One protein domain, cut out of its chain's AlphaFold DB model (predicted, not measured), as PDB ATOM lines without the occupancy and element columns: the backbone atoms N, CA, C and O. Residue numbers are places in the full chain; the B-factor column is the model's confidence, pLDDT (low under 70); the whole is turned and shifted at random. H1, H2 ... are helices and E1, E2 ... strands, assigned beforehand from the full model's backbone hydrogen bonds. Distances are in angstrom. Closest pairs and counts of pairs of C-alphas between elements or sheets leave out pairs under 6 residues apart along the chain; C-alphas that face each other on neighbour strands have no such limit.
ATOM      1  N   TYR A   2       2.273  40.711 -16.396       88.94
ATOM      2  CA  TYR A   2       2.415  39.330 -16.897       88.94
ATOM      3  C   TYR A   2       1.171  38.790 -17.627       88.94
ATOM      4  O   TYR A   2       1.266  38.386 -18.781       88.94
ATOM      5  N   ILE A   3      -0.010  38.855 -16.995       90.50
ATOM      6  CA  ILE A   3      -1.267  38.381 -17.601       90.50
ATOM      7  C   ILE A   3      -1.606  39.144 -18.886       90.50
ATOM      8  O   ILE A   3      -1.882  38.505 -19.891       90.50
ATOM      9  N   ASN A   4      -1.493  40.475 -18.899       90.44
ATOM     10  CA  ASN A   4      -1.780  41.286 -20.091       90.44
ATOM     11  C   ASN A   4      -0.831  40.968 -21.259       90.44
ATOM     12  O   ASN A   4      -1.211  41.114 -22.415       90.44
ATOM     13  N   ARG A   5       0.409  40.538 -20.973       90.62
ATOM     14  CA  ARG A   5       1.369  40.106 -22.003       90.62
ATOM     15  C   ARG A   5       1.046  38.715 -22.560       90.62
ATOM     16  O   ARG A   5       1.408  38.432 -23.697       90.62
ATOM     17  N   ILE A   6       0.389  37.852 -21.779       91.88
ATOM     18  CA  ILE A   6      -0.067  36.526 -22.226       91.88
ATOM     19  C   ILE A   6      -1.391  36.626 -22.976       91.88
ATOM     20  O   ILE A   6      -1.518  36.044 -24.047       91.88
ATOM     21  N   ASP A   7      -2.359  37.338 -22.405       91.56
ATOM     22  CA  ASP A   7      -3.751  37.401 -22.842       91.56
ATOM     23  C   ASP A   7      -4.189  38.866 -23.010       91.56
ATOM     24  O   ASP A   7      -4.871  39.414 -22.141       91.56
ATOM     25  N   PRO A   8      -3.760  39.531 -24.098       87.81
ATOM     26  CA  PRO A   8      -4.072  40.940 -24.336       87.81
ATOM     27  C   PRO A   8      -5.579  41.199 -24.495       87.81
ATOM     28  O   PRO A   8      -6.049  42.267 -24.117       87.81
ATOM     29  N   ASP A   9      -6.329  40.207 -24.983       86.81
ATOM     30  CA  ASP A   9      -7.776  40.297 -25.215       86.81
ATOM     31  C   ASP A   9      -8.611  40.038 -23.945       86.81
ATOM     32  O   ASP A   9      -9.830  40.190 -23.952       86.81
ATOM     33  N   GLY A  10      -7.975  39.634 -22.838       88.94
ATOM     34  CA  GLY A  10      -8.637  39.437 -21.545       88.94
ATOM     35  C   GLY A  10      -9.588  38.234 -21.456       88.94
ATOM     36  O   GLY A  10     -10.364  38.147 -20.504       88.94
ATOM     37  N   ALA A  11      -9.527  37.283 -22.392       88.06
ATOM     38  CA  ALA A  11     -10.383  36.092 -22.436       88.06
ATOM     39  C   ALA A  11     -10.219  35.128 -21.235       88.06
ATOM     40  O   ALA A  11     -11.085  34.280 -20.983       88.06
ATOM     41  N   LEU A  12      -9.102  35.197 -20.507       91.88
ATOM     42  CA  LEU A  12      -8.872  34.424 -19.286       91.88
ATOM     43  C   LEU A  12      -9.558  35.040 -18.057       91.88
ATOM     44  O   LEU A  12      -9.709  34.339 -17.057       91.88
ATOM     45  N   GLU A  13      -9.958  36.318 -18.112       91.94
ATOM     46  CA  GLU A  13     -10.618  37.036 -17.006       91.94
ATOM     47  C   GLU A  13      -9.868  36.884 -15.659       91.94
ATOM     48  O   GLU A  13     -10.461  36.674 -14.593       91.94
ATOM     49  N   LEU A  14      -8.529  36.917 -15.716       91.56
ATOM     50  CA  LEU A  14      -7.650  36.834 -14.550       91.56
ATOM     51  C   LEU A  14      -7.260  38.237 -14.086       91.56
ATOM     52  O   LEU A  14      -6.695  39.024 -14.847       91.56
ATOM     53  N   HIS A  15      -7.477  38.522 -12.804       87.25
ATOM     54  CA  HIS A  15      -7.136  39.807 -12.202       87.25
ATOM     55  C   HIS A  15      -6.267  39.611 -10.966       87.25
ATOM     56  O   HIS A  15      -6.590  38.837 -10.073       87.25
ATOM     57  N   HIS A  16      -5.158  40.348 -10.886       80.94
ATOM     58  CA  HIS A  16      -4.165  40.187  -9.817       80.94
ATOM     59  C   HIS A  16      -4.745  40.333  -8.399       80.94
ATOM     60  O   HIS A  16      -4.290  39.633  -7.502       80.94
ATOM     61  N   LYS A  17      -5.748  41.203  -8.200       84.00
ATOM     62  CA  LYS A  17      -6.382  41.429  -6.889       84.00
ATOM     63  C   LYS A  17      -7.221  40.242  -6.413       84.00
ATOM     64  O   LYS A  17      -7.260  39.977  -5.220       84.00
ATOM     65  N   ASP A  18      -7.865  39.538  -7.339       86.88
ATOM     66  CA  ASP A  18      -8.811  38.468  -7.011       86.88
ATOM     67  C   ASP A  18      -8.176  37.079  -7.125       86.88
ATOM     68  O   ASP A  18      -8.523  36.159  -6.379       86.88
ATOM     69  N   SER A  19      -7.232  36.935  -8.059       91.31
ATOM     70  CA  SER A  19      -6.636  35.657  -8.430       91.31
ATOM     71  C   SER A  19      -5.410  35.287  -7.602       91.31
ATOM     72  O   SER A  19      -5.157  34.097  -7.440       91.31
ATOM     73  N   VAL A  20      -4.635  36.245  -7.079       91.81
ATOM     74  CA  VAL A  20      -3.440  35.948  -6.266       91.81
ATOM     75  C   VAL A  20      -3.837  35.832  -4.799       91.81
ATOM     76  O   VAL A  20      -4.385  36.767  -4.226       91.81
ATOM     77  N   ILE A  21      -3.540  34.687  -4.183       91.75
ATOM     78  CA  ILE A  21      -3.824  34.435  -2.761       91.75
ATOM     79  C   ILE A  21      -2.568  34.500  -1.895       91.75
ATOM     80  O   ILE A  21      -2.660  34.641  -0.684       91.75
ATOM     81  N   GLY A  22      -1.384  34.428  -2.494       90.81
ATOM     82  CA  GLY A  22      -0.136  34.472  -1.753       90.81
ATOM     83  C   GLY A  22       1.074  34.329  -2.652       90.81
ATOM     84  O   GLY A  22       0.954  34.188  -3.870       90.81
ATOM     85  N   TYR A  23       2.249  34.343  -2.043       89.81
ATOM     86  CA  TYR A  23       3.502  34.046  -2.720       89.81
ATOM     87  C   TYR A  23       4.531  33.480  -1.747       89.81
ATOM     88  O   TYR A  23       4.450  33.666  -0.535       89.81
ATOM     89  N   GLU A  24       5.516  32.793  -2.300       89.12
ATOM     90  CA  GLU A  24       6.669  32.255  -1.600       89.12
ATOM     91  C   GLU A  24       7.943  32.857  -2.185       89.12
ATOM     92  O   GLU A  24       8.118  32.940  -3.402       89.12
ATOM     93  N   CYS A  25       8.815  33.315  -1.294       85.19
ATOM     94  CA  CYS A  25      10.091  33.933  -1.617       85.19
ATOM     95  C   CYS A  25      11.152  33.349  -0.679       85.19
ATOM     96  O   CYS A  25      11.186  33.674   0.511       85.19
ATOM     97  N   GLY A  26      12.005  32.460  -1.199       79.12
ATOM     98  CA  GLY A  26      12.922  31.676  -0.370       79.12
ATOM     99  C   GLY A  26      12.152  30.787   0.611       79.12
ATOM    100  O   GLY A  26      11.288  30.027   0.196       79.12
ATOM    101  N   ASN A  27      12.426  30.923   1.911       79.44
ATOM    102  CA  ASN A  27      11.772  30.135   2.970       79.44
ATOM    103  C   ASN A  27      10.493  30.787   3.527       79.44
ATOM    104  O   ASN A  27       9.936  30.312   4.516       79.44
ATOM    105  N   PHE A  28      10.051  31.906   2.946       82.19
ATOM    106  CA  PHE A  28       8.941  32.690   3.476       82.19
ATOM    107  C   PHE A  28       7.717  32.545   2.591       82.19
ATOM    108  O   PHE A  28       7.733  32.951   1.430       82.19
ATOM    109  N   VAL A  29       6.642  32.028   3.176       85.12
ATOM    110  CA  VAL A  29       5.316  31.980   2.561       85.12
ATOM    111  C   VAL A  29       4.488  33.125   3.124       85.12
ATOM    112  O   VAL A  29       4.381  33.291   4.338       85.12
ATOM    113  N   ARG A  30       3.918  33.932   2.234       85.44
ATOM    114  CA  ARG A  30       3.029  35.040   2.570       85.44
ATOM    115  C   ARG A  30       1.674  34.777   1.958       85.44
ATOM    116  O   ARG A  30       1.551  34.658   0.741       85.44
ATOM    117  N   ASP A  31       0.669  34.699   2.810       85.12
ATOM    118  CA  ASP A  31      -0.722  34.550   2.417       85.12
ATOM    119  C   ASP A  31      -1.431  35.898   2.575       85.12
ATOM    120  O   ASP A  31      -1.503  36.477   3.662       85.12
ATOM    121  N   ILE A  32      -1.918  36.401   1.444       83.50
ATOM    122  CA  ILE A  32      -2.578  37.699   1.315       83.50
ATOM    123  C   ILE A  32      -3.954  37.652   1.987       83.50
ATOM    124  O   ILE A  32      -4.395  38.657   2.537       83.50
ATOM    125  N   LEU A  33      -4.624  36.495   1.997       78.44
ATOM    126  CA  LEU A  33      -5.959  36.356   2.582       78.44
ATOM    127  C   LEU A  33      -5.919  36.419   4.110       78.44
ATOM    128  O   LEU A  33      -6.791  37.030   4.724       78.44
ATOM    129  N   SER A  34      -4.900  35.818   4.726       79.50
ATOM    130  CA  SER A  34      -4.678  35.891   6.176       79.50
ATOM    131  C   SER A  34      -3.969  37.172   6.623       79.50
ATOM    132  O   SER A  34      -3.760  37.355   7.822       79.50
ATOM    133  N   ASN A  35      -3.586  38.055   5.688       75.25
ATOM    134  CA  ASN A  35      -2.707  39.199   5.949       75.25
ATOM    135  C   ASN A  35      -1.427  38.791   6.704       75.25
ATOM    136  O   ASN A  35      -0.865  39.556   7.491       75.25
ATOM    137  N   SER A  36      -0.953  37.565   6.468       76.12
ATOM    138  CA  SER A  36       0.262  37.078   7.105       76.12
ATOM    139  C   SER A  36       1.453  37.823   6.510       76.12
ATOM    140  O   SER A  36       1.819  37.680   5.340       76.12
ATOM    141  N   SER A  37       2.070  38.664   7.338       68.62
ATOM    142  CA  SER A  37       3.238  39.452   6.966       68.62
ATOM    143  C   SER A  37       4.489  39.028   7.753       68.62
ATOM    144  O   SER A  37       5.065  39.871   8.444       68.62
ATOM    145  N   PRO A  38       4.936  37.754   7.680       72.69
ATOM    146  CA  PRO A  38       6.119  37.294   8.407       72.69
ATOM    147  C   PRO A  38       7.345  38.144   8.059       72.69
ATOM    148  O   PRO A  38       7.539  38.514   6.905       72.69
ATOM    149  N   SER A  39       8.183  38.487   9.034       70.25
ATOM    150  CA  SER A  39       9.495  39.093   8.769       70.25
ATOM    151  C   SER A  39      10.418  38.076   8.084       70.25
ATOM    152  O   SER A  39      10.354  36.907   8.472       70.25
ATOM    153  N   PRO A  40      11.315  38.477   7.159       73.12
ATOM    154  CA  PRO A  40      11.620  39.833   6.672       73.12
ATOM    155  C   PRO A  40      10.759  40.284   5.483       73.12
ATOM    156  O   PRO A  40      10.265  39.457   4.720       73.12
ATOM    157  N   PHE A  41      10.611  41.600   5.280       78.00
ATOM    158  CA  PHE A  41       9.946  42.163   4.093       78.00
ATOM    159  C   PHE A  41      10.602  41.680   2.789       78.00
ATOM    160  O   PHE A  41      11.823  41.548   2.760       78.00
ATOM    161  N   PRO A  42       9.844  41.467   1.693       78.31
ATOM    162  CA  PRO A  42      10.400  40.956   0.435       78.31
ATOM    163  C   PRO A  42      11.562  41.801  -0.088       78.31
ATOM    164  O   PRO A  42      12.572  41.252  -0.502       78.31
ATOM    165  N   ALA A  43      11.460  43.130   0.015       79.19
ATOM    166  CA  ALA A  43      12.523  44.053  -0.387       79.19
ATOM    167  C   ALA A  43      13.867  43.794   0.322       79.19
ATOM    168  O   ALA A  43      14.910  44.146  -0.213       79.19
ATOM    169  N   ASN A  44      13.850  43.143   1.489       79.88
ATOM    170  CA  ASN A  44      15.045  42.846   2.276       79.88
ATOM    171  C   ASN A  44      15.689  41.493   1.909       79.88
ATOM    172  O   ASN A  44      16.765  41.190   2.411       79.88
ATOM    173  N   ILE A  45      15.021  40.663   1.097       78.19
ATOM    174  CA  ILE A  45      15.442  39.289   0.735       78.19
ATOM    175  C   ILE A  45      15.520  39.110  -0.790       78.19
ATOM    176  O   ILE A  45      15.987  38.087  -1.287       78.19
ATOM    177  N   MET A  46      14.986  40.062  -1.556       79.38
ATOM    178  CA  MET A  46      15.002  39.994  -3.009       79.38
ATOM    179  C   MET A  46      16.384  40.372  -3.538       79.38
ATOM    180  O   MET A  46      16.870  41.484  -3.353       79.38
ATOM    181  N   ASN A  47      16.972  39.430  -4.260       77.44
ATOM    182  CA  ASN A  47      18.186  39.568  -5.039       77.44
ATOM    183  C   ASN A  47      17.778  39.443  -6.516       77.44
ATOM    184  O   ASN A  47      16.681  38.973  -6.822       77.44
ATOM    185  N   GLN A  48      18.673  39.777  -7.447       71.25
ATOM    186  CA  GLN A  48      18.394  39.639  -8.888       71.25
ATOM    187  C   GLN A  48      18.026  38.201  -9.309       71.25
ATOM    188  O   GLN A  48      17.303  38.024 -10.281       71.25
ATOM    189  N   ASN A  49      18.441  37.191  -8.535       72.50
ATOM    190  CA  ASN A  49      18.204  35.771  -8.824       72.50
ATOM    191  C   ASN A  49      17.136  35.132  -7.916       72.50
ATOM    192  O   ASN A  49      17.035  33.906  -7.842       72.50
ATOM    193  N   THR A  50      16.372  35.928  -7.162       78.50
ATOM    194  CA  THR A  50      15.367  35.380  -6.244       78.50
ATOM    195  C   THR A  50      14.126  34.940  -7.015       78.50
ATOM    196  O   THR A  50      13.367  35.762  -7.522       78.50
ATOM    197  N   ASN A  51      13.886  33.630  -7.057       80.00
ATOM    198  CA  ASN A  51      12.661  33.073  -7.626       80.00
ATOM    199  C   ASN A  51      11.481  33.274  -6.671       80.00
ATOM    200  O   ASN A  51      11.522  32.847  -5.515       80.00
ATOM    201  N   ILE A  52      10.413  33.891  -7.179       85.50
ATOM    202  CA  ILE A  52       9.162  34.095  -6.447       85.50
ATOM    203  C   ILE A  52       8.119  33.133  -6.999       85.50
ATOM    204  O   ILE A  52       7.774  33.172  -8.182       85.50
ATOM    205  N   ARG A  53       7.581  32.281  -6.131       88.31
ATOM    206  CA  ARG A  53       6.484  31.387  -6.483       88.31
ATOM    207  C   ARG A  53       5.166  32.042  -6.117       88.31
ATOM    208  O   ARG A  53       4.881  32.262  -4.949       88.31
ATOM    209  N   MET A  54       4.346  32.344  -7.114       89.50
ATOM    210  CA  MET A  54       3.023  32.929  -6.898       89.50
ATOM    211  C   MET A  54       1.986  31.829  -6.652       89.50
ATOM    212  O   MET A  54       1.914  30.858  -7.407       89.50
ATOM    213  N   TYR A  55       1.150  32.006  -5.630       90.81
ATOM    214  CA  TYR A  55       0.003  31.149  -5.353       90.81
ATOM    215  C   TYR A  55      -1.268  31.807  -5.875       90.81
ATOM    216  O   TYR A  55      -1.642  32.908  -5.462       90.81
ATOM    217  N   LEU A  56      -1.941  31.112  -6.788       92.69
ATOM    218  CA  LEU A  56      -3.216  31.539  -7.346       92.69
ATOM    219  C   LEU A  56      -4.373  30.797  -6.691       92.69
ATOM    220  O   LEU A  56      -4.232  29.652  -6.257       92.69
ATOM    221  N   ARG A  57      -5.540  31.441  -6.670       92.62
ATOM    222  CA  ARG A  57      -6.790  30.843  -6.220       92.62
ATOM    223  C   ARG A  57      -7.099  29.619  -7.085       92.62
ATOM    224  O   ARG A  57      -7.292  29.726  -8.297       92.62
TER     225      ARG A  57
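This is residues 2 to 57 of the 383 residues of the protein "AAA domain-containing protein" of Syphacia muris (UniProt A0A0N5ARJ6). A small three-stranded antiparallel sheet has an arm at one end that bears the short helix H1, and a wide loop, residues 32 to 51, that swings from E2 round to E3. Residues 5 to 11 of the arm stick out free, and the tiny helix H2 comes just before the sheet. The printed part has 56 residues, with H1, H2, E1, E2 and E3 in that order; the sheet runs E2, E1, E3. The class is mixed, helices and strands, with under half of the residues in named elements. The whole is loose and flat, with a radius of gyration of the C-alphas of 13.2 A and spans of 37 by 28 by 13 A.

Start at H1, residues 2 to 6, which is apart from H2, residues 16 to 19. H1's O i to N i+4 pair is within hydrogen-bond range; H2 is too short for one. A tight link leads from H2 into E1, residues 20 to 25, the inner strand. E1 and E2, residues 28 to 31, form a hairpin, antiparallel at 171 degrees; look at N 30 and O 23, 2.8 A apart. On E1's other side, E3, residues 52 to 56, is antiparallel at 159 degrees, with N 24 and O 53 2.8 A apart. H2 is only just not on the sheet, with 4 pairs of C-alphas within 10 A.

Find C-alpha 2, where H1 begins, at (2.415, 39.330, -16.897). E1 runs 14.4 A from C-alpha 20 at (-3.440, 35.948, -6.266), and E3 runs 12.7 A to C-alpha 56 at (-3.216, 31.539, -7.346).

The C-alphas farthest apart, of Asp 9 and Ser 39, are 38.1 A apart. The printed part has no cut, and the link from E2 to E3 is long. Residue 37 is under 70 in pLDDT.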